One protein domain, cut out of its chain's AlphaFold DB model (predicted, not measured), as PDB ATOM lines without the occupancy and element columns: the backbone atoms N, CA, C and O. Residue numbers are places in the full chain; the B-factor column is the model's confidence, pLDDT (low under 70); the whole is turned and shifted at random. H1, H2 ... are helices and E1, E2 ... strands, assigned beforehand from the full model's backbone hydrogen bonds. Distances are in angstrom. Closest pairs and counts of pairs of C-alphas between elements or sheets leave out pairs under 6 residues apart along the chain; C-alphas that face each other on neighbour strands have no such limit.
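AT A GLANCE: This is residues 133 to 324 of the 324 residues of an uncharacterized protein of Stentor coeruleus (UniProt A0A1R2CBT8). A twisted sheet of five strands, E1 to E5, is the middle layer of this domain, with H2 and H3 over one face and H4, H5 and H6 over the other. H7 packs steeply on H4 and only grazes the sheet, the small H1 sits beside H2, and the loop of residues 192 to 199, between E1 and E2, sticks out. The printed part has 192 residues with seven named helices and five named strands, in the order H1 H2 H3 E1 E2 E3 H4 H5 E4 E5 H6 H7. The sheet is mixed, in the order E1 E2 E3 E4 E5, and the class is mixed, helices and strands. The whole is compact, with a radius of gyration of the C-alphas of 16.8 A and spans of 46 by 39 by 38 A.

HOW THE PARTS SIT: Start with H1, residues 135 to 138, which only just touches H2, residues 146 to 161, with 3 pairs of C-alphas within 8 A; the closest are those of Met 138 and Ile 156, 7.3 A apart. H3, residues 168 to 183, is close to H2 but not clearly touching it, at a steep tilt of 60 degrees, opposite ways; their closest C-alphas, Val 157 and Tyr 174, are 7.7 A apart. Next come E1, residues 187 to 190, E2, residues 201 to 205, and E3, residues 212 to 221, a meander, each strand the antiparallel neighbour of the one before. Look for N 188 and O 204 at 2.8 A, and for N 203 and O 214 at 2.9 A. H4, residues 224 to 240, and H5, residues 243 to 253, lead to E4, residues 260 to 271. E3, H4, H5 and E4 form a strand-helix-strand unit, two parallel neighbour strands with helices between, and its crossover is right-handed; N 217 and O 264 are 3.0 A apart. E5, residues 276 to 287, makes a hairpin with E4, where N 265 and O 282 are 2.9 A apart. H6, residues 288 to 301, and H7, residues 305 to 321, follow. The sheet with its helices makes three layers, helices on both faces: H4, H5 and H6 on one, H2 and H3 on the other. H2 runs along the strands at a height over the sheet of 8.8 A, with the C-alphas of Gln 154 and Leu 279 closest at 6.1 A. H3 comes closest to E3 at the C-alphas of Glu 168 and Lys 220, 6.4 A apart. H4 lies over E3, E4 and E5 at a height over the sheet of 7.6 A, slantwise to the strands; the C-alphas of Pro 224 and Ser 269 are its closest to E4, at 5.1 A. H5 lies over E3 and touches H6, with the C-alphas of Leu 248 and Lys 288 closest at 7.0 A. H4 touches H7 at a steep tilt of 66 degrees, with the C-alphas of Asp 232 and Met 308 closest at 5.0 A. Every O i to N i+4 pair is within hydrogen-bond range in H3, H5 and H6, against 10 of 12 in H2, 10 of 13 in H4 and 11 of 13 in H7; H1 is too short for such a pair.

IN THESE COORDINATES: Find C-alpha 135 at (-18.973, -48.675, 110.543), where H1 begins. From first to last C-alpha, H2 measures 20.7 A, H3 21.7 A and E3 28.6 A. H4 begins at C-alpha 224, (8.127, -41.252, 116.914), and measures 24.5 A. E4 measures 33.7 A, E5 36.4 A, H6 19.9 A and H7 25.3 A; H7 ends at C-alpha 321, (16.802, -47.296, 83.132).

THE WHOLE: The C-alphas of Gln 165 and Val 324, the two farthest apart, are 51.9 A from each other. The printed part has no cut, and no link between named elements is long. Mean pLDDT of the printed part is 88.1; look for values under 70 at residues 192 to 199 and 321 to 324.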
ATOM      1  N   ILE A 133     -16.946 -46.445 116.966       86.12
ATOM      2  CA  ILE A 133     -16.598 -46.570 115.552       86.12
ATOM      3  C   ILE A 133     -17.855 -46.425 114.699       86.12
ATOM      4  O   ILE A 133     -18.830 -47.155 114.902       86.12
ATOM      5  N   ASN A 134     -17.792 -45.540 113.701       84.81
ATOM      6  CA  ASN A 134     -18.787 -45.472 112.640       84.81
ATOM      7  C   ASN A 134     -18.454 -46.499 111.546       84.81
ATOM      8  O   ASN A 134     -17.538 -46.302 110.751       84.81
ATOM      9  N   PHE A 135     -19.185 -47.613 111.528       82.94
ATOM     10  CA  PHE A 135     -18.973 -48.675 110.543       82.94
ATOM     11  C   PHE A 135     -19.527 -48.335 109.155       82.94
ATOM     12  O   PHE A 135     -19.044 -48.898 108.180       82.94
ATOM     13  N   ASP A 136     -20.451 -47.381 109.041       85.56
ATOM     14  CA  ASP A 136     -20.962 -46.934 107.739       85.56
ATOM     15  C   ASP A 136     -19.877 -46.139 106.987       85.56
ATOM     16  O   ASP A 136     -19.716 -46.254 105.774       85.56
ATOM     17  N   GLU A 137     -19.056 -45.376 107.721       87.25
ATOM     18  CA  GLU A 137     -17.862 -44.735 107.155       87.25
ATOM     19  C   GLU A 137     -16.812 -45.762 106.724       87.25
ATOM     20  O   GLU A 137     -16.124 -45.540 105.731       87.25
ATOM     21  N   MET A 138     -16.706 -46.893 107.432       85.00
ATOM     22  CA  MET A 138     -15.779 -47.961 107.061       85.00
ATOM     23  C   MET A 138     -16.124 -48.579 105.703       85.00
ATOM     24  O   MET A 138     -15.214 -48.859 104.934       85.00
ATOM     25  N   GLU A 139     -17.402 -48.777 105.373       83.50
ATOM     26  CA  GLU A 139     -17.821 -49.464 104.135       83.50
ATOM     27  C   GLU A 139     -17.302 -48.811 102.844       83.50
ATOM     28  O   GLU A 139     -17.159 -49.492 101.830       83.50
ATOM     29  N   ASN A 140     -16.971 -47.518 102.890       85.56
ATOM     30  CA  ASN A 140     -16.450 -46.767 101.748       85.56
ATOM     31  C   ASN A 140     -14.913 -46.705 101.700       85.56
ATOM     32  O   ASN A 140     -14.356 -46.101 100.784       85.56
ATOM     33  N   VAL A 141     -14.220 -47.316 102.665       90.62
ATOM     34  CA  VAL A 141     -12.757 -47.274 102.757       90.62
ATOM     35  C   VAL A 141     -12.128 -48.105 101.645       90.62
ATOM     36  O   VAL A 141     -12.326 -49.319 101.539       90.62
ATOM     37  N   ASN A 142     -11.277 -47.462 100.850       91.81
ATOM     38  CA  ASN A 142     -10.537 -48.117  99.786       91.81
ATOM     39  C   ASN A 142      -9.279 -48.811 100.324       91.81
ATOM     40  O   ASN A 142      -8.207 -48.218 100.425       91.81
ATOM     41  N   ILE A 143      -9.387 -50.110 100.608       90.62
ATOM     42  CA  ILE A 143      -8.258 -50.910 101.106       90.62
ATOM     43  C   ILE A 143      -7.069 -50.982 100.139       90.62
ATOM     44  O   ILE A 143      -5.963 -51.290 100.578       90.62
ATOM     45  N   GLU A 144      -7.256 -50.735  98.840       93.06
ATOM     46  CA  GLU A 144      -6.165 -50.791  97.866       93.06
ATOM     47  C   GLU A 144      -5.369 -49.486  97.784       93.06
ATOM     48  O   GLU A 144      -4.219 -49.529  97.355       93.06
ATOM     49  N   SER A 145      -5.916 -48.356  98.237       94.56
ATOM     50  CA  SER A 145      -5.205 -47.074  98.298       94.56
ATOM     51  C   SER A 145      -4.490 -46.945  99.643       94.56
ATOM     52  O   SER A 145      -5.131 -46.879 100.686       94.56
ATOM     53  N   CYS A 146      -3.151 -46.945  99.642       94.62
ATOM     54  CA  CYS A 146      -2.361 -46.876 100.880       94.62
ATOM     55  C   CYS A 146      -2.659 -45.615 101.690       94.62
ATOM     56  O   CYS A 146      -2.857 -45.693 102.902       94.62
ATOM     57  N   ASN A 147      -2.710 -44.470 101.007       93.94
ATOM     58  CA  ASN A 147      -2.926 -43.175 101.641       93.94
ATOM     59  C   ASN A 147      -4.339 -43.097 102.227       93.94
ATOM     60  O   ASN A 147      -4.463 -42.947 103.439       93.94
ATOM     61  N   GLU A 148      -5.377 -43.313 101.404       94.12
ATOM     62  CA  GLU A 148      -6.779 -43.287 101.856       94.12
ATOM     63  C   GLU A 148      -7.008 -44.277 103.002       94.12
ATOM     64  O   GLU A 148      -7.519 -43.897 104.052       94.12
ATOM     65  N   TYR A 149      -6.545 -45.528 102.860       93.69
ATOM     66  CA  TYR A 149      -6.701 -46.532 103.910       93.69
ATOM     67  C   TYR A 149      -6.030 -46.111 105.222       93.69
ATOM     68  O   TYR A 149      -6.600 -46.307 106.295       93.69
ATOM     69  N   SER A 150      -4.816 -45.552 105.160       94.62
ATOM     70  CA  SER A 150      -4.090 -45.128 106.361       94.62
ATOM     71  C   SER A 150      -4.788 -43.970 107.081       94.62
ATOM     72  O   SER A 150      -4.923 -44.003 108.306       94.62
ATOM     73  N   GLU A 151      -5.298 -42.993 106.329       94.69
ATOM     74  CA  GLU A 151      -6.016 -41.834 106.861       94.69
ATOM     75  C   GLU A 151      -7.363 -42.244 107.466       94.69
ATOM     76  O   GLU A 151      -7.678 -41.879 108.605       94.69
ATOM     77  N   ASP A 152      -8.129 -43.073 106.757       94.44
ATOM     78  CA  ASP A 152      -9.408 -43.575 107.247       94.44
ATOM     79  C   ASP A 152      -9.239 -44.484 108.461       94.44
ATOM     80  O   ASP A 152      -9.976 -44.353 109.441       94.44
ATOM     81  N   PHE A 153      -8.240 -45.371 108.465       93.25
ATOM     82  CA  PHE A 153      -7.978 -46.222 109.623       93.25
ATOM     83  C   PHE A 153      -7.564 -45.398 110.849       93.25
ATOM     84  O   PHE A 153      -8.044 -45.663 111.957       93.25
ATOM     85  N   GLN A 154      -6.716 -44.377 110.675       94.19
ATOM     86  CA  GLN A 154      -6.358 -43.461 111.758       94.19
ATOM     87  C   GLN A 154      -7.613 -42.808 112.352       94.19
ATOM     88  O   GLN A 154      -7.868 -42.918 113.552       94.19
ATOM     89  N   ARG A 155      -8.420 -42.177 111.498       93.31
ATOM     90  CA  ARG A 155      -9.576 -41.365 111.885       93.31
ATOM     91  C   ARG A 155     -10.727 -42.187 112.471       93.31
ATOM     92  O   ARG A 155     -11.324 -41.796 113.477       93.31
ATOM     93  N   ILE A 156     -11.064 -43.310 111.837       92.38
ATOM     94  CA  ILE A 156     -12.227 -44.127 112.201       92.38
ATOM     95  C   ILE A 156     -11.896 -45.062 113.374       92.38
ATOM     96  O   ILE A 156     -12.742 -45.275 114.243       92.38
ATOM     97  N   VAL A 157     -10.675 -45.615 113.425       91.50
ATOM     98  CA  VAL A 157     -10.302 -46.664 114.392       91.50
ATOM     99  C   VAL A 157      -9.364 -46.148 115.468       91.50
ATOM    100  O   VAL A 157      -9.703 -46.209 116.652       91.50
ATOM    101  N   LEU A 158      -8.174 -45.672 115.098       91.38
ATOM    102  CA  LEU A 158      -7.131 -45.363 116.082       91.38
ATOM    103  C   LEU A 158      -7.484 -44.167 116.955       91.38
ATOM    104  O   LEU A 158      -7.297 -44.235 118.165       91.38
ATOM    105  N   ASP A 159      -8.077 -43.120 116.395       90.88
ATOM    106  CA  ASP A 159      -8.493 -41.950 117.167       90.88
ATOM    107  C   ASP A 159      -9.574 -42.275 118.209       90.88
ATOM    108  O   ASP A 159      -9.758 -41.522 119.170       90.88
ATOM    109  N   LYS A 160     -10.296 -43.389 118.027       89.56
ATOM    110  CA  LYS A 160     -11.403 -43.830 118.889       89.56
ATOM    111  C   LYS A 160     -10.984 -44.918 119.872       89.56
ATOM    112  O   LYS A 160     -11.392 -44.882 121.030       89.56
ATOM    113  N   LEU A 161     -10.180 -45.885 119.423       85.94
ATOM    114  CA  LEU A 161      -9.800 -47.072 120.196       85.94
ATOM    115  C   LEU A 161      -8.325 -47.095 120.612       85.94
ATOM    116  O   LEU A 161      -7.965 -47.793 121.559       85.94
ATOM    117  N   GLY A 162      -7.463 -46.359 119.914       81.06
ATOM    118  CA  GLY A 162      -6.009 -46.331 120.069       81.06
ATOM    119  C   GLY A 162      -5.537 -45.440 121.215       81.06
ATOM    120  O   GLY A 162      -4.800 -44.483 120.997       81.06
ATOM    121  N   ASN A 163      -5.932 -45.742 122.452       80.44
ATOM    122  CA  ASN A 163      -5.392 -45.049 123.628       80.44
ATOM    123  C   ASN A 163      -3.970 -45.544 123.996       80.44
ATOM    124  O   ASN A 163      -3.499 -46.581 123.525       80.44
ATOM    125  N   LYS A 164      -3.266 -44.832 124.887       73.38
ATOM    126  CA  LYS A 164      -1.867 -45.148 125.254       73.38
ATOM    127  C   LYS A 164      -1.634 -46.534 125.873       73.38
ATOM    128  O   LYS A 164      -0.502 -47.017 125.856       73.38
ATOM    129  N   GLN A 165      -2.674 -47.180 126.406       74.56
ATOM    130  CA  GLN A 165      -2.582 -48.513 127.014       74.56
ATOM    131  C   GLN A 165      -2.659 -49.642 125.976       74.56
ATOM    132  O   GLN A 165      -2.312 -50.784 126.277       74.56
ATOM    133  N   VAL A 166      -3.063 -49.328 124.741       77.88
ATOM    134  CA  VAL A 166      -3.178 -50.294 123.646       77.88
ATOM    135  C   VAL A 166      -1.805 -50.872 123.297       77.88
ATOM    136  O   VAL A 166      -0.820 -50.155 123.075       77.88
ATOM    137  N   ASN A 167      -1.714 -52.203 123.273       79.00
ATOM    138  CA  ASN A 167      -0.495 -52.934 122.934       79.00
ATOM    139  C   ASN A 167      -0.436 -53.260 121.425       79.00
ATOM    140  O   ASN A 167      -1.363 -52.974 120.679       79.00
ATOM    141  N   GLU A 168       0.686 -53.807 120.955       77.50
ATOM    142  CA  GLU A 168       0.859 -54.142 119.532       77.50
ATOM    143  C   GLU A 168      -0.154 -55.188 119.041       77.50
ATOM    144  O   GLU A 168      -0.723 -55.042 117.960       77.50
ATOM    145  N   THR A 169      -0.447 -56.192 119.874       77.06
ATOM    146  CA  THR A 169      -1.450 -57.224 119.584       77.06
ATOM    147  C   THR A 169      -2.823 -56.616 119.334       77.06
ATOM    148  O   THR A 169      -3.501 -57.020 118.396       77.06
ATOM    149  N   SER A 170      -3.223 -55.615 120.113       81.25
ATOM    150  CA  SER A 170      -4.482 -54.910 119.895       81.25
ATOM    151  C   SER A 170      -4.523 -54.195 118.540       81.25
ATOM    152  O   SER A 170      -5.529 -54.300 117.848       81.25
ATOM    153  N   PHE A 171      -3.437 -53.541 118.106       84.06
ATOM    154  CA  PHE A 171      -3.386 -52.919 116.773       84.06
ATOM    155  C   PHE A 171      -3.478 -53.940 115.643       84.06
ATOM    156  O   PHE A 171      -4.237 -53.745 114.694       84.06
ATOM    157  N   GLN A 172      -2.745 -55.047 115.772       79.88
ATOM    158  CA  GLN A 172      -2.829 -56.178 114.848       79.88
ATOM    159  C   GLN A 172      -4.269 -56.700 114.758       79.88
ATOM    160  O   GLN A 172      -4.771 -56.923 113.658       79.88
ATOM    161  N   ASN A 173      -4.958 -56.835 115.894       81.56
ATOM    162  CA  ASN A 173      -6.341 -57.299 115.928       81.56
ATOM    163  C   ASN A 173      -7.298 -56.279 115.296       81.56
ATOM    164  O   ASN A 173      -8.134 -56.670 114.490       81.56
ATOM    165  N   TYR A 174      -7.146 -54.981 115.579       86.75
ATOM    166  CA  TYR A 174      -7.963 -53.933 114.960       86.75
ATOM    167  C   TYR A 174      -7.821 -53.919 113.439       86.75
ATOM    168  O   TYR A 174      -8.834 -53.962 112.745       86.75
ATOM    169  N   LEU A 175      -6.591 -53.937 112.914       86.75
ATOM    170  CA  LEU A 175      -6.354 -54.034 111.472       86.75
ATOM    171  C   LEU A 175      -6.985 -55.302 110.900       86.75
ATOM    172  O   LEU A 175      -7.762 -55.233 109.954       86.75
ATOM    173  N   ALA A 176      -6.714 -56.460 111.501       83.62
ATOM    174  CA  ALA A 176      -7.206 -57.736 111.000       83.62
ATOM    175  C   ALA A 176      -8.742 -57.856 111.056       83.62
ATOM    176  O   ALA A 176      -9.331 -58.502 110.186       83.62
ATOM    177  N   HIS A 177      -9.405 -57.255 112.048       86.00
ATOM    178  CA  HIS A 177     -10.867 -57.176 112.119       86.00
ATOM    179  C   HIS A 177     -11.423 -56.214 111.066       86.00
ATOM    180  O   HIS A 177     -12.376 -56.572 110.379       86.00
ATOM    181  N   CYS A 178     -10.797 -55.049 110.871       86.88
ATOM    182  CA  CYS A 178     -11.194 -54.103 109.827       86.88
ATOM    183  C   CYS A 178     -11.045 -54.724 108.438       86.88
ATOM    184  O   CYS A 178     -11.974 -54.668 107.646       86.88
ATOM    185  N   PHE A 179      -9.936 -55.404 108.145       86.81
ATOM    186  CA  PHE A 179      -9.796 -56.099 106.869       86.81
ATOM    187  C   PHE A 179     -10.814 -57.226 106.711       86.81
ATOM    188  O   PHE A 179     -11.373 -57.364 105.632       86.81
ATOM    189  N   ARG A 180     -11.125 -58.001 107.757       85.19
ATOM    190  CA  ARG A 180     -12.213 -58.996 107.676       85.19
ATOM    191  C   ARG A 180     -13.562 -58.357 107.387       85.19
ATOM    192  O   ARG A 180     -14.337 -58.925 106.628       85.19
ATOM    193  N   TYR A 181     -13.824 -57.189 107.957       84.75
ATOM    194  CA  TYR A 181     -15.049 -56.450 107.695       84.75
ATOM    195  C   TYR A 181     -15.102 -55.942 106.245       84.75
ATOM    196  O   TYR A 181     -16.044 -56.248 105.524       84.75
ATOM    197  N   LEU A 182     -14.052 -55.250 105.797       84.88
ATOM    198  CA  LEU A 182     -14.001 -54.536 104.517       84.88
ATOM    199  C   LEU A 182     -13.701 -55.426 103.312       84.88
ATOM    200  O   LEU A 182     -14.260 -55.263 102.232       84.88
ATOM    201  N   ALA A 183     -12.761 -56.348 103.481       79.25
ATOM    202  CA  ALA A 183     -12.124 -57.060 102.384       79.25
ATOM    203  C   ALA A 183     -12.727 -58.445 102.140       79.25
ATOM    204  O   ALA A 183     -12.370 -59.074 101.149       79.25
ATOM    205  N   SER A 184     -13.628 -58.934 103.002       73.12
ATOM    206  CA  SER A 184     -14.130 -60.322 102.969       73.12
ATOM    207  C   SER A 184     -14.757 -60.744 101.638       73.12
ATOM    208  O   SER A 184     -14.736 -61.926 101.303       73.12
ATOM    209  N   TYR A 185     -15.273 -59.797 100.852       77.38
ATOM    210  CA  TYR A 185     -15.856 -60.073  99.535       77.38
ATOM    211  C   TYR A 185     -14.848 -60.066  98.381       77.38
ATOM    212  O   TYR A 185     -15.136 -60.616  97.315       77.38
ATOM    213  N   SER A 186     -13.676 -59.462  98.582       85.75
ATOM    214  CA  SER A 186     -12.658 -59.268  97.541       85.75
ATOM    215  C   SER A 186     -11.363 -60.033  97.818       85.75
ATOM    216  O   SER A 186     -10.614 -60.319  96.883       85.75
ATOM    217  N   TYR A 187     -11.115 -60.414  99.073       90.00
ATOM    218  CA  TYR A 187      -9.860 -60.986  99.541       90.00
ATOM    219  C   TYR A 187     -10.062 -62.143 100.525       90.00
ATOM    220  O   TYR A 187     -10.804 -62.043 101.500       90.00
ATOM    221  N   ASP A 188      -9.292 -63.209 100.322       86.75
ATOM    222  CA  ASP A 188      -9.007 -64.215 101.338       86.75
ATOM    223  C   ASP A 188      -7.924 -63.681 102.288       86.75
ATOM    224  O   ASP A 188      -6.789 -63.413 101.879       86.75
ATOM    225  N   ILE A 189      -8.250 -63.591 103.574       81.75
ATOM    226  CA  ILE A 189      -7.352 -63.062 104.605       81.75
ATOM    227  C   ILE A 189      -6.580 -64.203 105.258       81.75
ATOM    228  O   ILE A 189      -7.169 -65.133 105.810       81.75
ATOM    229  N   GLU A 190      -5.254 -64.139 105.208       78.62
ATOM    230  CA  GLU A 190      -4.365 -65.122 105.823       78.62
ATOM    231  C   GLU A 190      -3.469 -64.430 106.849       78.62
ATOM    232  O   GLU A 190      -2.658 -63.573 106.510       78.62
ATOM    233  N   VAL A 191      -3.584 -64.841 108.108       70.31
ATOM    234  CA  VAL A 191      -2.637 -64.469 109.161       70.31
ATOM    235  C   VAL A 191      -1.851 -65.725 109.501       70.31
ATOM    236  O   VAL A 191      -2.350 -66.620 110.184       70.31
ATOM    237  N   LYS A 192      -0.649 -65.865 108.929       59.28
ATOM    238  CA  LYS A 192       0.156 -67.074 109.130       59.28
ATOM    239  C   LYS A 192       0.764 -67.066 110.530       59.28
ATOM    240  O   LYS A 192       1.526 -66.171 110.891       59.28
ATOM    241  N   THR A 193       0.528 -68.153 111.255       50.78
ATOM    242  CA  THR A 193       1.309 -68.527 112.436       50.78
ATOM    243  C   THR A 193       1.971 -69.867 112.121       50.78
ATOM    244  O   THR A 193       1.385 -70.918 112.358       50.78
ATOM    245  N   PHE A 194       3.154 -69.860 111.500       40.53
ATOM    246  CA  PHE A 194       3.896 -71.093 111.202       40.53
ATOM    247  C   PHE A 194       5.210 -71.102 111.980       40.53
ATOM    248  O   PHE A 194       5.997 -70.169 111.853       40.53
ATOM    249  N   GLN A 195       5.436 -72.135 112.802       36.91
ATOM    250  CA  GLN A 195       6.698 -72.360 113.533       36.91
ATOM    251  C   GLN A 195       7.257 -71.106 114.239       36.91
ATOM    252  O   GLN A 195       8.426 -70.764 114.084       36.91
ATOM    253  N   ASN A 196       6.417 -70.371 114.975       42.12
ATOM    254  CA  ASN A 196       6.789 -69.121 115.660       42.12
ATOM    255  C   ASN A 196       7.312 -67.983 114.754       42.12
ATOM    256  O   ASN A 196       7.740 -66.950 115.268       42.12
ATOM    257  N   LYS A 197       7.238 -68.107 113.422       45.91
ATOM    258  CA  LYS A 197       7.495 -67.009 112.483       45.91
ATOM    259  C   LYS A 197       6.163 -66.352 112.141       45.91
ATOM    260  O   LYS A 197       5.324 -66.910 111.432       45.91
ATOM    261  N   ARG A 198       5.946 -65.192 112.756       55.50
ATOM    262  CA  ARG A 198       4.714 -64.414 112.665       55.50
ATOM    263  C   ARG A 198       4.795 -63.482 111.463       55.50
ATOM    264  O   ARG A 198       5.636 -62.590 111.436       55.50
ATOM    265  N   MET A 199       3.913 -63.710 110.503       63.88
ATOM    266  CA  MET A 199       3.591 -62.745 109.463       63.88
ATOM    267  C   MET A 199       2.292 -62.076 109.872       63.88
ATOM    268  O   MET A 199       1.338 -62.776 110.229       63.88
ATOM    269  N   ASP A 200       2.249 -60.751 109.860       74.06
ATOM    270  CA  ASP A 200       1.128 -60.066 110.489       74.06
ATOM    271  C   ASP A 200      -0.168 -60.194 109.689       74.06
ATOM    272  O   ASP A 200      -1.199 -60.521 110.281       74.06
ATOM    273  N   LEU A 201      -0.132 -60.006 108.363       85.94
ATOM    274  CA  LEU A 201      -1.321 -60.157 107.524       85.94
ATOM    275  C   LEU A 201      -0.978 -60.290 106.032       85.94
ATOM    276  O   LEU A 201      -0.179 -59.527 105.497       85.94
ATOM    277  N   ILE A 202      -1.652 -61.206 105.336       89.50
ATOM    278  CA  ILE A 202      -1.728 -61.237 103.873       89.50
ATOM    279  C   ILE A 202      -3.189 -61.130 103.434       89.50
ATOM    280  O   ILE A 202      -4.055 -61.833 103.960       89.50
ATOM    281  N   LEU A 203      -3.437 -60.327 102.399       91.75
ATOM    282  CA  LEU A 203      -4.690 -60.331 101.647       91.75
ATOM    283  C   LEU A 203      -4.439 -60.947 100.269       91.75
ATOM    284  O   LEU A 203      -3.671 -60.415  99.467       91.75
ATOM    285  N   LYS A 204      -5.084 -62.082  99.994       92.81
ATOM    286  CA  LYS A 204      -5.020 -62.768  98.698       92.81
ATOM    287  C   LYS A 204      -6.276 -62.438  97.906       92.81
ATOM    288  O   LYS A 204      -7.364 -62.712  98.405       92.81
ATOM    289  N   PRO A 205      -6.173 -61.906  96.689       94.56
ATOM    290  CA  PRO A 205      -7.351 -61.494  95.957       94.56
ATOM    291  C   PRO A 205      -8.135 -62.718  95.479       94.56
ATOM    292  O   PRO A 205      -7.569 -63.711  94.997       94.56
ATOM    293  N   ILE A 206      -9.456 -62.625  95.588       91.69
ATOM    294  CA  ILE A 206     -10.388 -63.580  94.996       91.69
ATOM    295  C   ILE A 206     -10.427 -63.319  93.486       91.69
ATOM    296  O   ILE A 206     -10.506 -62.173  93.036       91.69
ATOM    297  N   LYS A 207     -10.360 -64.387  92.682       92.69
ATOM    298  CA  LYS A 207     -10.333 -64.288  91.216       92.69
ATOM    299  C   LYS A 207     -11.533 -63.486  90.699       92.69
ATOM    300  O   LYS A 207     -12.672 -63.781  91.050       92.69
ATOM    301  N   GLY A 208     -11.259 -62.471  89.876       91.06
ATOM    302  CA  GLY A 208     -12.268 -61.562  89.319       91.06
ATOM    303  C   GLY A 208     -12.685 -60.400  90.232       91.06
ATOM    304  O   GLY A 208     -13.539 -59.616  89.832       91.06
ATOM    305  N   ARG A 209     -12.113 -60.276  91.438       91.12
ATOM    306  CA  ARG A 209     -12.365 -59.149  92.359       91.12
ATOM    307  C   ARG A 209     -11.202 -58.167  92.423       91.12
ATOM    308  O   ARG A 209     -11.430 -56.969  92.474       91.12
ATOM    309  N   SER A 210      -9.977 -58.684  92.407       93.62
ATOM    310  CA  SER A 210      -8.742 -57.911  92.277       93.62
ATOM    311  C   SER A 210      -7.628 -58.814  91.736       93.62
ATOM    312  O   SER A 210      -7.791 -60.034  91.611       93.62
ATOM    313  N   GLU A 211      -6.491 -58.210  91.422       95.38
ATOM    314  CA  GLU A 211      -5.264 -58.880  90.984       95.38
ATOM    315  C   GLU A 211      -4.080 -58.621  91.929       95.38
ATOM    316  O   GLU A 211      -2.988 -59.163  91.720       95.38
ATOM    317  N   LYS A 212      -4.281 -57.799  92.967       96.81
ATOM    318  CA  LYS A 212      -3.242 -57.389  93.913       96.81
ATOM    319  C   LYS A 212      -3.196 -58.320  95.114       96.81
ATOM    320  O   LYS A 212      -4.201 -58.550  95.769       96.81
ATOM    321  N   VAL A 213      -2.022 -58.841  95.432       96.00
ATOM    322  CA  VAL A 213      -1.734 -59.523  96.696       96.00
ATOM    323  C   VAL A 213      -1.111 -58.507  97.634       96.00
ATOM    324  O   VAL A 213      -0.114 -57.893  97.269       96.00
ATOM    325  N   PHE A 214      -1.647 -58.353  98.842       95.19
ATOM    326  CA  PHE A 214      -1.062 -57.460  99.842       95.19
ATOM    327  C   PHE A 214      -0.332 -58.254 100.918       95.19
ATOM    328  O   PHE A 214      -0.873 -59.227 101.448       95.19
ATOM    329  N   ILE A 215       0.868 -57.800 101.269       94.06
ATOM    330  CA  ILE A 215       1.654 -58.279 102.406       94.06
ATOM    331  C   ILE A 215       1.790 -57.115 103.373       94.06
ATOM    332  O   ILE A 215       2.361 -56.093 103.006       94.06
ATOM    333  N   PHE A 216       1.295 -57.265 104.596       92.19
ATOM    334  CA  PHE A 216       1.456 -56.261 105.639       92.19
ATOM    335  C   PHE A 216       2.407 -56.773 106.712       92.19
ATOM    336  O   PHE A 216       2.243 -57.883 107.228       92.19
ATOM    337  N   GLU A 217       3.347 -55.918 107.088       92.31
ATOM    338  CA  GLU A 217       4.240 -56.128 108.220       92.31
ATOM    339  C   GLU A 217       4.088 -54.953 109.185       92.31
ATOM    340  O   GLU A 217       4.286 -53.793 108.808       92.31
ATOM    341  N   LEU A 218       3.685 -55.243 110.423       90.88
ATOM    342  CA  LEU A 218       3.343 -54.234 111.414       90.88
ATOM    343  C   LEU A 218       4.518 -54.033 112.376       90.88
ATOM    344  O   LEU A 218       5.263 -54.956 112.722       90.88
ATOM    345  N   LYS A 219       4.692 -52.792 112.822       91.44
ATOM    346  CA  LYS A 219       5.678 -52.384 113.821       91.44
ATOM    347  C   LYS A 219       5.075 -51.350 114.754       91.44
ATOM    348  O   LYS A 219       4.141 -50.628 114.412       91.44
ATOM    349  N   LYS A 220       5.643 -51.259 115.949       90.31
ATOM    350  CA  LYS A 220       5.242 -50.294 116.965       90.31
ATOM    351  C   LYS A 220       6.476 -49.635 117.562       90.31
ATOM    352  O   LYS A 220       7.425 -50.325 117.917       90.31
ATOM    353  N   THR A 221       6.434 -48.320 117.753       91.25
ATOM    354  CA  THR A 221       7.459 -47.590 118.508       91.25
ATOM    355  C   THR A 221       6.848 -46.519 119.408       91.25
ATOM    356  O   THR A 221       5.878 -45.854 119.060       91.25
ATOM    357  N   LYS A 222       7.415 -46.337 120.602       90.62
ATOM    358  CA  LYS A 222       7.077 -45.211 121.494       90.62
ATOM    359  C   LYS A 222       7.934 -43.965 121.219       90.62
ATOM    360  O   LYS A 222       7.758 -42.947 121.887       90.62
ATOM    361  N   ILE A 223       8.884 -44.068 120.290       91.06
ATOM    362  CA  ILE A 223       9.819 -43.016 119.901       91.06
ATOM    363  C   ILE A 223       9.454 -42.627 118.460       91.06
ATOM    364  O   ILE A 223       9.846 -43.337 117.534       91.06
ATOM    365  N   PRO A 224       8.635 -41.581 118.247       89.44
ATOM    366  CA  PRO A 224       8.127 -41.252 116.914       89.44
ATOM    367  C   PRO A 224       9.229 -40.979 115.880       89.44
ATOM    368  O   PRO A 224       9.061 -41.312 114.711       89.44
ATOM    369  N   GLU A 225      10.395 -40.497 116.308       91.62
ATOM    370  CA  GLU A 225      11.569 -40.284 115.455       91.62
ATOM    371  C   GLU A 225      12.143 -41.598 114.884       91.62
ATOM    372  O   GLU A 225      12.837 -41.597 113.867       91.62
ATOM    373  N   GLU A 226      11.842 -42.742 115.504       93.81
ATOM    374  CA  GLU A 226      12.242 -44.066 115.021       93.81
ATOM    375  C   GLU A 226      11.254 -44.672 114.022       93.81
ATOM    376  O   GLU A 226      11.542 -45.738 113.477       93.81
ATOM    377  N   ALA A 227      10.116 -44.021 113.746       93.81
ATOM    378  CA  ALA A 227       9.091 -44.574 112.861       93.81
ATOM    379  C   ALA A 227       9.667 -44.961 111.491       93.81
ATOM    380  O   ALA A 227       9.457 -46.082 111.040       93.81
ATOM    381  N   GLY A 228      10.501 -44.100 110.895       95.69
ATOM    382  CA  GLY A 228      11.163 -44.398 109.622       95.69
ATOM    383  C   GLY A 228      12.079 -45.627 109.682       95.69
ATOM    384  O   GLY A 228      12.027 -46.470 108.793       95.69
ATOM    385  N   LYS A 229      12.859 -45.786 110.762       95.81
ATOM    386  CA  LYS A 229      13.709 -46.976 110.955       95.81
ATOM    387  C   LYS A 229      12.870 -48.247 111.097       95.81
ATOM    388  O   LYS A 229      13.262 -49.301 110.606       95.81
ATOM    389  N   MET A 230      11.718 -48.152 111.761       95.94
ATOM    390  CA  MET A 230      10.780 -49.268 111.887       95.94
ATOM    391  C   MET A 230      10.145 -49.628 110.543       95.94
ATOM    392  O   MET A 230       9.969 -50.813 110.273       95.94
ATOM    393  N   THR A 231       9.877 -48.647 109.677       96.94
ATOM    394  CA  THR A 231       9.434 -48.891 108.298       96.94
ATOM    395  C   THR A 231      10.482 -49.674 107.507       96.94
ATOM    396  O   THR A 231      10.160 -50.690 106.893       96.94
ATOM    397  N   ASP A 232      11.750 -49.250 107.555       97.56
ATOM    398  CA  ASP A 232      12.858 -49.966 106.907       97.56
ATOM    399  C   ASP A 232      12.970 -51.409 107.423       97.56
ATOM    400  O   ASP A 232      13.051 -52.363 106.641       97.56
ATOM    401  N   TYR A 233      12.870 -51.589 108.742       95.81
ATOM    402  CA  TYR A 233      12.901 -52.911 109.354       95.81
ATOM    403  C   TYR A 233      11.708 -53.793 108.956       95.81
ATOM    404  O   TYR A 233      11.895 -54.986 108.716       95.81
ATOM    405  N   ALA A 234      10.501 -53.232 108.839       94.69
ATOM    406  CA  ALA A 234       9.320 -53.955 108.373       94.69
ATOM    407  C   ALA A 234       9.516 -54.481 106.946       94.69
ATOM    408  O   ALA A 234       9.332 -55.673 106.699       94.69
ATOM    409  N   PHE A 235       9.976 -53.634 106.019       96.94
ATOM    410  CA  PHE A 235      10.292 -54.096 104.669       96.94
ATOM    411  C   PHE A 235      11.374 -55.169 104.679       96.94
ATOM    412  O   PHE A 235      11.209 -56.187 104.018       96.94
ATOM    413  N   TYR A 236      12.448 -54.990 105.454       96.19
ATOM    414  CA  TYR A 236      13.516 -55.987 105.540       96.19
ATOM    415  C   TYR A 236      12.969 -57.346 105.990       96.19
ATOM    416  O   TYR A 236      13.278 -58.374 105.386       96.19
ATOM    417  N   GLN A 237      12.109 -57.346 107.010       93.12
ATOM    418  CA  GLN A 237      11.515 -58.554 107.569       93.12
ATOM    419  C   GLN A 237      10.621 -59.299 106.566       93.12
ATOM    420  O   GLN A 237      10.629 -60.529 106.565       93.12
ATOM    421  N   ILE A 238       9.901 -58.590 105.686       93.31
ATOM    422  CA  ILE A 238       9.084 -59.215 104.630       93.31
ATOM    423  C   ILE A 238       9.939 -60.134 103.740       93.31
ATOM    424  O   ILE A 238       9.532 -61.264 103.451       93.31
ATOM    425  N   PHE A 239      11.128 -59.674 103.341       94.00
ATOM    426  CA  PHE A 239      12.051 -60.455 102.513       94.00
ATOM    427  C   PHE A 239      12.818 -61.501 103.329       94.00
ATOM    428  O   PHE A 239      12.881 -62.661 102.938       94.00
ATOM    429  N   GLU A 240      13.348 -61.133 104.499       92.62
ATOM    430  CA  GLU A 240      14.116 -62.033 105.376       92.62
ATOM    431  C   GLU A 240      13.307 -63.262 105.819       92.62
ATOM    432  O   GLU A 240      13.857 -64.346 106.028       92.62
ATOM    433  N   LYS A 241      11.985 -63.125 105.941       88.06
ATOM    434  CA  LYS A 241      11.091 -64.228 106.304       88.06
ATOM    435  C   LYS A 241      10.625 -65.077 105.115       88.06
ATOM    436  O   LYS A 241       9.967 -66.091 105.350       88.06
ATOM    437  N   GLY A 242      10.974 -64.711 103.882       89.12
ATOM    438  CA  GLY A 242      10.653 -65.473 102.672       89.12
ATOM    439  C   GLY A 242       9.175 -65.428 102.263       89.12
ATOM    440  O   GLY A 242       8.683 -66.340 101.595       89.12
ATOM    441  N   TYR A 243       8.419 -64.413 102.705       88.06
ATOM    442  CA  TYR A 243       6.979 -64.328 102.425       88.06
ATOM    443  C   TYR A 243       6.689 -64.127 100.936       88.06
ATOM    444  O   TYR A 243       5.703 -64.655 100.414       88.06
ATOM    445  N   CYS A 244       7.554 -63.380 100.252       92.44
ATOM    446  CA  CYS A 244       7.414 -63.076  98.836       92.44
ATOM    447  C   CYS A 244       7.608 -64.331  97.969       92.44
ATOM    448  O   CYS A 244       6.809 -64.590  97.071       92.44
ATOM    449  N   GLU A 245       8.613 -65.149  98.276       92.75
ATOM    450  CA  GLU A 245       8.915 -66.415  97.604       92.75
ATOM    451  C   GLU A 245       7.748 -67.402  97.714       92.75
ATOM    452  O   GLU A 245       7.304 -67.974  96.714       92.75
ATOM    453  N   ASP A 246       7.203 -67.554  98.924       90.62
ATOM    454  CA  ASP A 246       6.028 -68.385  99.201       90.62
ATOM    455  C   ASP A 246       4.822 -67.980  98.340       90.62
ATOM    456  O   ASP A 246       4.084 -68.826  97.823       90.62
ATOM    457  N   LEU A 247       4.589 -66.673  98.208       92.12
ATOM    458  CA  LEU A 247       3.474 -66.132  97.441       92.12
ATOM    459  C   LEU A 247       3.673 -66.264  95.935       92.12
ATOM    460  O   LEU A 247       2.720 -66.620  95.244       92.12
ATOM    461  N   LEU A 248       4.885 -66.034  95.427       94.38
ATOM    462  CA  LEU A 248       5.216 -66.246  94.018       94.38
ATOM    463  C   LEU A 248       5.012 -67.708  93.616       94.38
ATOM    464  O   LEU A 248       4.382 -67.985  92.594       94.38
ATOM    465  N   LYS A 249       5.439 -68.650  94.467       92.88
ATOM    466  CA  LYS A 249       5.184 -70.080  94.261       92.88
ATOM    467  C   LYS A 249       3.682 -70.375  94.175       92.88
ATOM    468  O   LYS A 249       3.226 -70.973  93.203       92.88
ATOM    469  N   LYS A 250       2.886 -69.888  95.137       92.00
ATOM    470  CA  LYS A 250       1.415 -70.037  95.117       92.00
ATOM    471  C   LYS A 250       0.775 -69.389  93.878       92.00
ATOM    472  O   LYS A 250      -0.214 -69.915  93.355       92.00
ATOM    473  N   ALA A 251       1.313 -68.261  93.412       93.25
ATOM    474  CA  ALA A 251       0.857 -67.567  92.210       93.25
ATOM    475  C   ALA A 251       1.115 -68.378  90.933       93.25
ATOM    476  O   ALA A 251       0.273 -68.383  90.037       93.25
ATOM    477  N   ALA A 252       2.251 -69.073  90.850       91.00
ATOM    478  CA  ALA A 252       2.594 -69.931  89.717       91.00
ATOM    479  C   ALA A 252       1.769 -71.228  89.676       91.00
ATOM    480  O   ALA A 252       1.432 -71.706  88.598       91.00
ATOM    481  N   GLU A 253       1.418 -71.791  90.836       91.69
ATOM    482  CA  GLU A 253       0.713 -73.076  90.914       91.69
ATOM    483  C   GLU A 253      -0.766 -72.987  90.516       91.69
ATOM    484  O   GLU A 253      -1.248 -73.795  89.724       91.69
ATOM    485  N   LYS A 254      -1.521 -72.066  91.133       89.75
ATOM    486  CA  LYS A 254      -2.997 -72.038  91.021       89.75
ATOM    487  C   LYS A 254      -3.621 -70.642  91.009       89.75
ATOM    488  O   LYS A 254      -4.841 -70.543  90.925       89.75
ATOM    489  N   ASN A 255      -2.826 -69.576  91.112       92.12
ATOM    490  CA  ASN A 255      -3.333 -68.205  91.244       92.12
ATOM    491  C   ASN A 255      -2.726 -67.292  90.170       92.12
ATOM    492  O   ASN A 255      -2.031 -66.315  90.449       92.12
ATOM    493  N   ASP A 256      -2.988 -67.640  88.911       91.62
ATOM    494  CA  ASP A 256      -2.510 -66.928  87.725       91.62
ATOM    495  C   ASP A 256      -2.971 -65.462  87.664       91.62
ATOM    496  O   ASP A 256      -2.268 -64.620  87.092       91.62
ATOM    497  N   HIS A 257      -4.115 -65.162  88.285       94.88
ATOM    498  CA  HIS A 257      -4.711 -63.831  88.418       94.88
ATOM    499  C   HIS A 257      -4.000 -62.923  89.426       94.88
ATOM    500  O   HIS A 257      -4.274 -61.732  89.442       94.88
ATOM    501  N   TRP A 258      -3.087 -63.433  90.256       96.56
ATOM    502  CA  TRP A 258      -2.256 -62.580  91.114       96.56
ATOM    503  C   TRP A 258      -1.196 -61.909  90.243       96.56
ATOM    504  O   TRP A 258      -0.223 -62.558  89.859       96.56
ATOM    505  N   LYS A 259      -1.403 -60.645  89.862       96.00
ATOM    506  CA  LYS A 259      -0.518 -59.910  88.942       96.00
ATOM    507  C   LYS A 259       0.435 -58.967  89.658       96.00
ATOM    508  O   LYS A 259       1.551 -58.774  89.184       96.00
ATOM    509  N   LYS A 260      -0.003 -58.405  90.781       97.69
ATOM    510  CA  LYS A 260       0.733 -57.399  91.544       97.69
ATOM    511  C   LYS A 260       0.900 -57.844  92.989       97.69
ATOM    512  O   LYS A 260      -0.001 -58.454  93.558       97.69
ATOM    513  N   PHE A 261       2.043 -57.525  93.575       97.56
ATOM    514  CA  PHE A 261       2.402 -57.827  94.954       97.56
ATOM    515  C   PHE A 261       2.748 -56.516  95.641       97.56
ATOM    516  O   PHE A 261       3.743 -55.872  95.314       97.56
ATOM    517  N   VAL A 262       1.896 -56.110  96.570       97.75
ATOM    518  CA  VAL A 262       1.991 -54.848  97.288       97.75
ATOM    519  C   VAL A 262       2.512 -55.131  98.687       97.75
ATOM    520  O   VAL A 262       1.860 -55.799  99.490       97.75
ATOM    521  N   LEU A 263       3.711 -54.639  98.972       97.12
ATOM    522  CA  LEU A 263       4.343 -54.742 100.280       97.12
ATOM    523  C   LEU A 263       3.989 -53.492 101.074       97.12
ATOM    524  O   LEU A 263       4.292 -52.400 100.606       97.12
ATOM    525  N   ARG A 264       3.390 -53.639 102.255       96.25
ATOM    526  CA  ARG A 264       3.007 -52.541 103.147       96.25
ATOM    527  C   ARG A 264       3.697 -52.659 104.493       96.25
ATOM    528  O   ARG A 264       3.465 -53.603 105.247       96.25
ATOM    529  N   ALA A 265       4.510 -51.661 104.803       95.69
ATOM    530  CA  ALA A 265       5.044 -51.460 106.136       95.69
ATOM    531  C   ALA A 265       4.067 -50.582 106.923       95.69
ATOM    532  O   ALA A 265       3.717 -49.491 106.475       95.69
ATOM    533  N   VAL A 266       3.622 -51.062 108.083       94.81
ATOM    534  CA  VAL A 266       2.642 -50.372 108.927       94.81
ATOM    535  C   VAL A 266       3.267 -50.064 110.279       94.81
ATOM    536  O   VAL A 266       3.595 -50.977 111.033       94.81
ATOM    537  N   VAL A 267       3.431 -48.790 110.617       94.75
ATOM    538  CA  VAL A 267       4.111 -48.365 111.843       94.75
ATOM    539  C   VAL A 267       3.174 -47.550 112.720       94.75
ATOM    540  O   VAL A 267       2.701 -46.489 112.325       94.75
ATOM    541  N   PHE A 268       2.953 -48.028 113.943       93.56
ATOM    542  CA  PHE A 268       2.257 -47.289 114.994       93.56
ATOM    543  C   PHE A 268       3.280 -46.553 115.860       93.56
ATOM    544  O   PHE A 268       4.043 -47.189 116.598       93.56
ATOM    545  N   SER A 269       3.297 -45.226 115.800       93.12
ATOM    546  CA  SER A 269       4.159 -44.377 116.623       93.12
ATOM    547  C   SER A 269       3.348 -43.604 117.660       93.12
ATOM    548  O   SER A 269       2.207 -43.223 117.417       93.12
ATOM    549  N   LEU A 270       3.900 -43.404 118.859       90.38
ATOM    550  CA  LEU A 270       3.226 -42.607 119.886       90.38
ATOM    551  C   LEU A 270       3.558 -41.123 119.704       90.38
ATOM    552  O   LEU A 270       4.709 -40.729 119.886       90.38
ATOM    553  N   ASP A 271       2.550 -40.300 119.436       85.31
ATOM    554  CA  ASP A 271       2.654 -38.853 119.573       85.31
ATOM    555  C   ASP A 271       2.592 -38.479 121.054       85.31
ATOM    556  O   ASP A 271       1.555 -38.581 121.719       85.31
ATOM    557  N   LYS A 272       3.739 -38.048 121.579       79.44
ATOM    558  CA  LYS A 272       3.889 -37.658 122.983       79.44
ATOM    559  C   LYS A 272       3.141 -36.370 123.321       79.44
ATOM    560  O   LYS A 272       2.780 -36.195 124.478       79.44
ATOM    561  N   SER A 273       2.914 -35.487 122.349       80.75
ATOM    562  CA  SER A 273       2.213 -34.216 122.567       80.75
ATOM    563  C   SER A 273       0.703 -34.417 122.693       80.75
ATOM    564  O   SER A 273       0.063 -33.798 123.538       80.75
ATOM    565  N   MET A 274       0.154 -35.344 121.905       75.31
ATOM    566  CA  MET A 274      -1.282 -35.626 121.844       75.31
ATOM    567  C   MET A 274      -1.706 -36.817 122.721       75.31
ATOM    568  O   MET A 274      -2.896 -37.105 122.812       75.31
ATOM    569  N   GLU A 275      -0.750 -37.531 123.334       80.12
ATOM    570  CA  GLU A 275      -0.934 -38.838 123.995       80.12
ATOM    571  C   GLU A 275      -1.687 -39.876 123.127       80.12
ATOM    572  O   GLU A 275      -2.422 -40.729 123.638       80.12
ATOM    573  N   LYS A 276      -1.498 -39.819 121.803       85.94
ATOM    574  CA  LYS A 276      -2.220 -40.640 120.818       85.94
ATOM    575  C   LYS A 276      -1.275 -41.443 119.937       85.94
ATOM    576  O   LYS A 276      -0.130 -41.063 119.719       85.94
ATOM    577  N   TRP A 277      -1.770 -42.564 119.422       92.19
ATOM    578  CA  TRP A 277      -1.058 -43.342 118.413       92.19
ATOM    579  C   TRP A 277      -1.314 -42.771 117.019       92.19
ATOM    580  O   TRP A 277      -2.464 -42.524 116.658       92.19
ATOM    581  N   ILE A 278      -0.239 -42.602 116.253       92.56
ATOM    582  CA  ILE A 278      -0.237 -42.202 114.850       92.56
ATOM    583  C   ILE A 278       0.139 -43.414 113.999       92.56
ATOM    584  O   ILE A 278       1.078 -44.151 114.316       92.56
ATOM    585  N   LEU A 279      -0.597 -43.609 112.913       94.06
ATOM    586  CA  LEU A 279      -0.312 -44.572 111.868       94.06
ATOM    587  C   LEU A 279       0.551 -43.940 110.780       94.06
ATOM    588  O   LEU A 279       0.194 -42.922 110.199       94.06
ATOM    589  N   SER A 280       1.655 -44.599 110.453       94.31
ATOM    590  CA  SER A 280       2.391 -44.384 109.214       94.31
ATOM    591  C   SER A 280       2.322 -45.660 108.384       94.31
ATOM    592  O   SER A 280       2.549 -46.754 108.906       94.31
ATOM    593  N   MET A 281       1.980 -45.531 107.104       95.75
ATOM    594  CA  MET A 281       1.960 -46.647 106.167       95.75
ATOM    595  C   MET A 281       2.730 -46.266 104.908       95.75
ATOM    596  O   MET A 281       2.485 -45.216 104.323       95.75
ATOM    597  N   GLU A 282       3.661 -47.120 104.501       96.94
ATOM    598  CA  GLU A 282       4.389 -46.987 103.238       96.94
ATOM    599  C   GLU A 282       4.229 -48.270 102.428       96.94
ATOM    600  O   GLU A 282       4.157 -49.364 102.999       96.94
ATOM    601  N   GLU A 283       4.220 -48.149 101.097       97.31
ATOM    602  CA  GLU A 283       4.083 -49.302 100.215       97.31
ATOM    603  C   GLU A 283       5.068 -49.338  99.046       97.31
ATOM    604  O   GLU A 283       5.521 -48.313  98.535       97.31
ATOM    605  N   PHE A 284       5.352 -50.557  98.585       97.88
ATOM    606  CA  PHE A 284       5.978 -50.817  97.295       97.88
ATOM    607  C   PHE A 284       5.195 -51.894  96.546       97.88
ATOM    608  O   PHE A 284       5.018 -53.001  97.044       97.88
ATOM    609  N   GLU A 285       4.772 -51.580  95.324       97.19
ATOM    610  CA  GLU A 285       4.113 -52.532  94.424       97.19
ATOM    611  C   GLU A 285       5.103 -53.139  93.424       97.19
ATOM    612  O   GLU A 285       5.895 -52.412  92.832       97.19
ATOM    613  N   PHE A 286       5.040 -54.446  93.199       97.81
ATOM    614  CA  PHE A 286       5.850 -55.150  92.205       97.81
ATOM    615  C   PHE A 286       4.964 -56.036  91.334       97.81
ATOM    616  O   PHE A 286       3.993 -56.614  91.825       97.81
ATOM    617  N   ASP A 287       5.299 -56.205  90.059       96.69
ATOM    618  CA  ASP A 287       4.839 -57.383  89.320       96.69
ATOM    619  C   ASP A 287       5.651 -58.646  89.681       96.69
ATOM    620  O   ASP A 287       6.559 -58.614  90.515       96.69
ATOM    621  N   LYS A 288       5.304 -59.791  89.078       95.50
ATOM    622  CA  LYS A 288       5.993 -61.071  89.332       95.50
ATOM    623  C   LYS A 288       7.493 -61.007  89.029       95.50
ATOM    624  O   LYS A 288       8.291 -61.497  89.820       95.50
ATOM    625  N   ILE A 289       7.863 -60.423  87.893       94.62
ATOM    626  CA  ILE A 289       9.239 -60.402  87.388       94.62
ATOM    627  C   ILE A 289      10.084 -59.455  88.239       94.62
ATOM    628  O   ILE A 289      11.203 -59.797  88.636       94.62
ATOM    629  N   GLU A 290       9.538 -58.283  88.555       96.81
ATOM    630  CA  GLU A 290      10.171 -57.313  89.443       96.81
ATOM    631  C   GLU A 290      10.380 -57.908  90.840       96.81
ATOM    632  O   GLU A 290      11.478 -57.799  91.392       96.81
ATOM    633  N   LEU A 291       9.363 -58.589  91.388       97.25
ATOM    634  CA  LEU A 291       9.436 -59.202  92.713       97.25
ATOM    635  C   LEU A 291      10.483 -60.326  92.763       97.25
ATOM    636  O   LEU A 291      11.305 -60.365  93.676       97.25
ATOM    637  N   GLU A 292      10.513 -61.216  91.769       96.44
ATOM    638  CA  GLU A 292      11.546 -62.256  91.665       96.44
ATOM    639  C   GLU A 292      12.958 -61.663  91.588       96.44
ATOM    640  O   GLU A 292      13.908 -62.188  92.180       96.44
ATOM    641  N   SER A 293      13.107 -60.566  90.851       96.44
ATOM    642  CA  SER A 293      14.393 -59.911  90.633       96.44
ATOM    643  C   SER A 293      14.896 -59.210  91.897       96.44
ATOM    644  O   SER A 293      16.067 -59.374  92.255       96.44
ATOM    645  N   ILE A 294      14.024 -58.502  92.624       97.00
ATOM    646  CA  ILE A 294      14.414 -57.860  93.885       97.00
ATOM    647  C   ILE A 294      14.703 -58.887  94.981       97.00
ATOM    648  O   ILE A 294      15.642 -58.689  95.746       97.00
ATOM    649  N   ILE A 295      13.986 -60.016  95.024       96.56
ATOM    650  CA  ILE A 295      14.296 -61.127  95.938       96.56
ATOM    651  C   ILE A 295      15.709 -61.658  95.674       96.56
ATOM    652  O   ILE A 295      16.506 -61.808  96.599       96.56
ATOM    653  N   LYS A 296      16.060 -61.912  94.405       96.25
ATOM    654  CA  LYS A 296      17.415 -62.355  94.031       96.25
ATOM    655  C   LYS A 296      18.470 -61.327  94.446       96.25
ATOM    656  O   LYS A 296      19.512 -61.703  94.985       96.25
ATOM    657  N   ALA A 297      18.200 -60.040  94.222       95.75
ATOM    658  CA  ALA A 297      19.092 -58.957  94.626       95.75
ATOM    659  C   ALA A 297      19.250 -58.884  96.153       95.75
ATOM    660  O   ALA A 297      20.377 -58.795  96.636       95.75
ATOM    661  N   PHE A 298      18.153 -58.986  96.907       96.38
ATOM    662  CA  PHE A 298      18.146 -59.012  98.369       96.38
ATOM    663  C   PHE A 298      18.974 -60.184  98.898       96.38
ATOM    664  O   PHE A 298      19.893 -59.980  99.688       96.38
ATOM    665  N   ASN A 299      18.731 -61.391  98.382       94.88
ATOM    666  CA  ASN A 299      19.441 -62.597  98.800       94.88
ATOM    667  C   ASN A 299      20.947 -62.530  98.504       94.88
ATOM    668  O   ASN A 299      21.748 -63.040  99.287       94.88
ATOM    669  N   LYS A 300      21.343 -61.867  97.411       95.31
ATOM    670  CA  LYS A 300      22.749 -61.669  97.041       95.31
ATOM    671  C   LYS A 300      23.440 -60.577  97.861       95.31
ATOM    672  O   LYS A 300      24.595 -60.743  98.236       95.31
ATOM    673  N   LEU A 301      22.775 -59.441  98.057       93.06
ATOM    674  CA  LEU A 301      23.387 -58.236  98.624       93.06
ATOM    675  C   LEU A 301      23.243 -58.144 100.141       93.06
ATOM    676  O   LEU A 301      24.031 -57.432 100.757       93.06
ATOM    677  N   GLN A 302      22.263 -58.844 100.724       91.00
ATOM    678  CA  GLN A 302      21.957 -58.847 102.158       91.00
ATOM    679  C   GLN A 302      21.987 -57.421 102.740       91.00
ATOM    680  O   GLN A 302      22.817 -57.115 103.604       91.00
ATOM    681  N   PRO A 303      21.155 -56.500 102.206       90.56
ATOM    682  CA  PRO A 303      21.186 -55.105 102.618       90.56
ATOM    683  C   PRO A 303      20.917 -54.990 104.118       90.56
ATOM    684  O   PRO A 303      20.142 -55.757 104.688       90.56
ATOM    685  N   LYS A 304      21.538 -54.001 104.764       91.56
ATOM    686  CA  LYS A 304      21.226 -53.712 106.164       91.56
ATOM    687  C   LYS A 304      19.759 -53.316 106.299       91.56
ATOM    688  O   LYS A 304      19.219 -52.611 105.445       91.56
ATOM    689  N   ASN A 305      19.147 -53.750 107.393       88.88
ATOM    690  CA  ASN A 305      17.735 -53.517 107.663       88.88
ATOM    691  C   ASN A 305      17.345 -52.034 107.657       88.88
ATOM    692  O   ASN A 305      16.272 -51.720 107.175       88.88
ATOM    693  N   ASP A 306      18.212 -51.140 108.131       90.25
ATOM    694  CA  ASP A 306      18.008 -49.689 108.212       90.25
ATOM    695  C   ASP A 306      18.146 -48.951 106.869       90.25
ATOM    696  O   ASP A 306      17.966 -47.737 106.816       90.25
ATOM    697  N   LYS A 307      18.465 -49.666 105.785       92.50
ATOM    698  CA  LYS A 307      18.601 -49.118 104.425       92.50
ATOM    699  C   LYS A 307      17.626 -49.745 103.437       92.50
ATOM    700  O   LYS A 307      17.838 -49.668 102.225       92.50
ATOM    701  N   MET A 308      16.587 -50.416 103.929       96.12
ATOM    702  CA  MET A 308      15.753 -51.240 103.068       96.12
ATOM    703  C   MET A 308      14.935 -50.422 102.065       96.12
ATOM    704  O   MET A 308      14.851 -50.803 100.898       96.12
ATOM    705  N   ARG A 309      14.381 -49.269 102.458       96.06
ATOM    706  CA  ARG A 309      13.662 -48.389 101.521       96.06
ATOM    707  C   ARG A 309      14.582 -47.860 100.429       96.06
ATOM    708  O   ARG A 309      14.196 -47.881  99.265       96.06
ATOM    709  N   ASP A 310      15.791 -47.428 100.782       95.94
ATOM    710  CA  ASP A 310      16.780 -46.940  99.813       95.94
ATOM    711  C   ASP A 310      17.194 -48.041  98.835       95.94
ATOM    712  O   ASP A 310      17.278 -47.805  97.629       95.94
ATOM    713  N   PHE A 311      17.392 -49.260  99.343       96.69
ATOM    714  CA  PHE A 311      17.656 -50.438  98.526       96.69
ATOM    715  C   PHE A 311      16.532 -50.689  97.509       96.69
ATOM    716  O   PHE A 311      16.809 -50.811  96.315       96.69
ATOM    717  N   ILE A 312      15.269 -50.699  97.954       95.56
ATOM    718  CA  ILE A 312      14.111 -50.921  97.078       95.56
ATOM    719  C   ILE A 312      13.959 -49.790  96.048       95.56
ATOM    720  O   ILE A 312      13.758 -50.056  94.861       95.56
ATOM    721  N   LYS A 313      14.072 -48.527  96.478       95.75
ATOM    722  CA  LYS A 313      13.966 -47.352  95.598       95.75
ATOM    723  C   LYS A 313      15.041 -47.367  94.516       95.75
ATOM    724  O   LYS A 313      14.721 -47.160  93.347       95.75
ATOM    725  N   LYS A 314      16.291 -47.659  94.888       94.69
ATOM    726  CA  LYS A 314      17.401 -47.774  93.937       94.69
ATOM    727  C   LYS A 314      17.159 -48.900  92.934       94.69
ATOM    728  O   LYS A 314      17.264 -48.668  91.738       94.69
ATOM    729  N   PHE A 315      16.763 -50.080  93.411       94.25
ATOM    730  CA  PHE A 315      16.442 -51.213  92.545       94.25
ATOM    731  C   PHE A 315      15.366 -50.861  91.505       94.25
ATOM    732  O   PHE A 315      15.518 -51.165  90.323       94.25
ATOM    733  N   LYS A 316      14.297 -50.174  91.926       91.56
ATOM    734  CA  LYS A 316      13.241 -49.725  91.012       91.56
ATOM    735  C   LYS A 316      13.715 -48.681  90.003       91.56
ATOM    736  O   LYS A 316      13.314 -48.746  88.846       91.56
ATOM    737  N   ALA A 317      14.564 -47.740  90.413       90.25
ATOM    738  CA  ALA A 317      15.147 -46.767  89.491       90.25
ATOM    739  C   ALA A 317      16.021 -47.449  88.421       90.25
ATOM    740  O   ALA A 317      15.904 -47.134  87.239       90.25
ATOM    741  N   ASP A 318      16.830 -48.435  88.822       87.50
ATOM    742  CA  ASP A 318      17.698 -49.196  87.917       87.50
ATOM    743  C   ASP A 318      16.889 -50.042  86.909       87.50
ATOM    744  O   ASP A 318      17.300 -50.200  85.759       87.50
ATOM    745  N   LEU A 319      15.719 -50.567  87.298       83.38
ATOM    746  CA  LEU A 319      14.816 -51.279  86.381       83.38
ATOM    747  C   LEU A 319      14.278 -50.377  85.266       83.38
ATOM    748  O   LEU A 319      14.247 -50.796  84.112       83.38
ATOM    749  N   ILE A 320      13.884 -49.143  85.599       74.38
ATOM    750  CA  ILE A 320      13.359 -48.177  84.623       74.38
ATOM    751  C   ILE A 320      14.433 -47.831  83.586       74.38
ATOM    752  O   ILE A 320      14.140 -47.789  82.397       74.38
ATOM    753  N   ILE A 321      15.682 -47.640  84.022       69.88
ATOM    754  CA  ILE A 321      16.802 -47.296  83.132       69.88
ATOM    755  C   ILE A 321      17.101 -48.419  82.127       69.88
ATOM    756  O   ILE A 321      17.476 -48.133  81.001       69.88
ATOM    757  N   ASN A 322      16.919 -49.687  82.503       61.69
ATOM    758  CA  ASN A 322      17.187 -50.825  81.614       61.69
ATOM    759  C   ASN A 322      16.047 -51.128  80.616       61.69
ATOM    760  O   ASN A 322      16.194 -52.030  79.791       61.69
ATOM    761  N   LEU A 323      14.915 -50.421  80.704       55.88
ATOM    762  CA  LEU A 323      13.746 -50.579  79.827       55.88
ATOM    763  C   LEU A 323      13.591 -49.442  78.796       55.88
ATOM    764  O   LEU A 323      12.709 -49.537  77.941       55.88
ATOM    765  N   VAL A 324      14.414 -48.389  78.886       46.28
ATOM    766  CA  VAL A 324      14.441 -47.209  77.994       46.28
ATOM    767  C   VAL A 324      15.634 -47.295  77.050       46.28
ATOM    768  O   VAL A 324      15.445 -47.003  75.850       46.28
TER     769      VAL A 324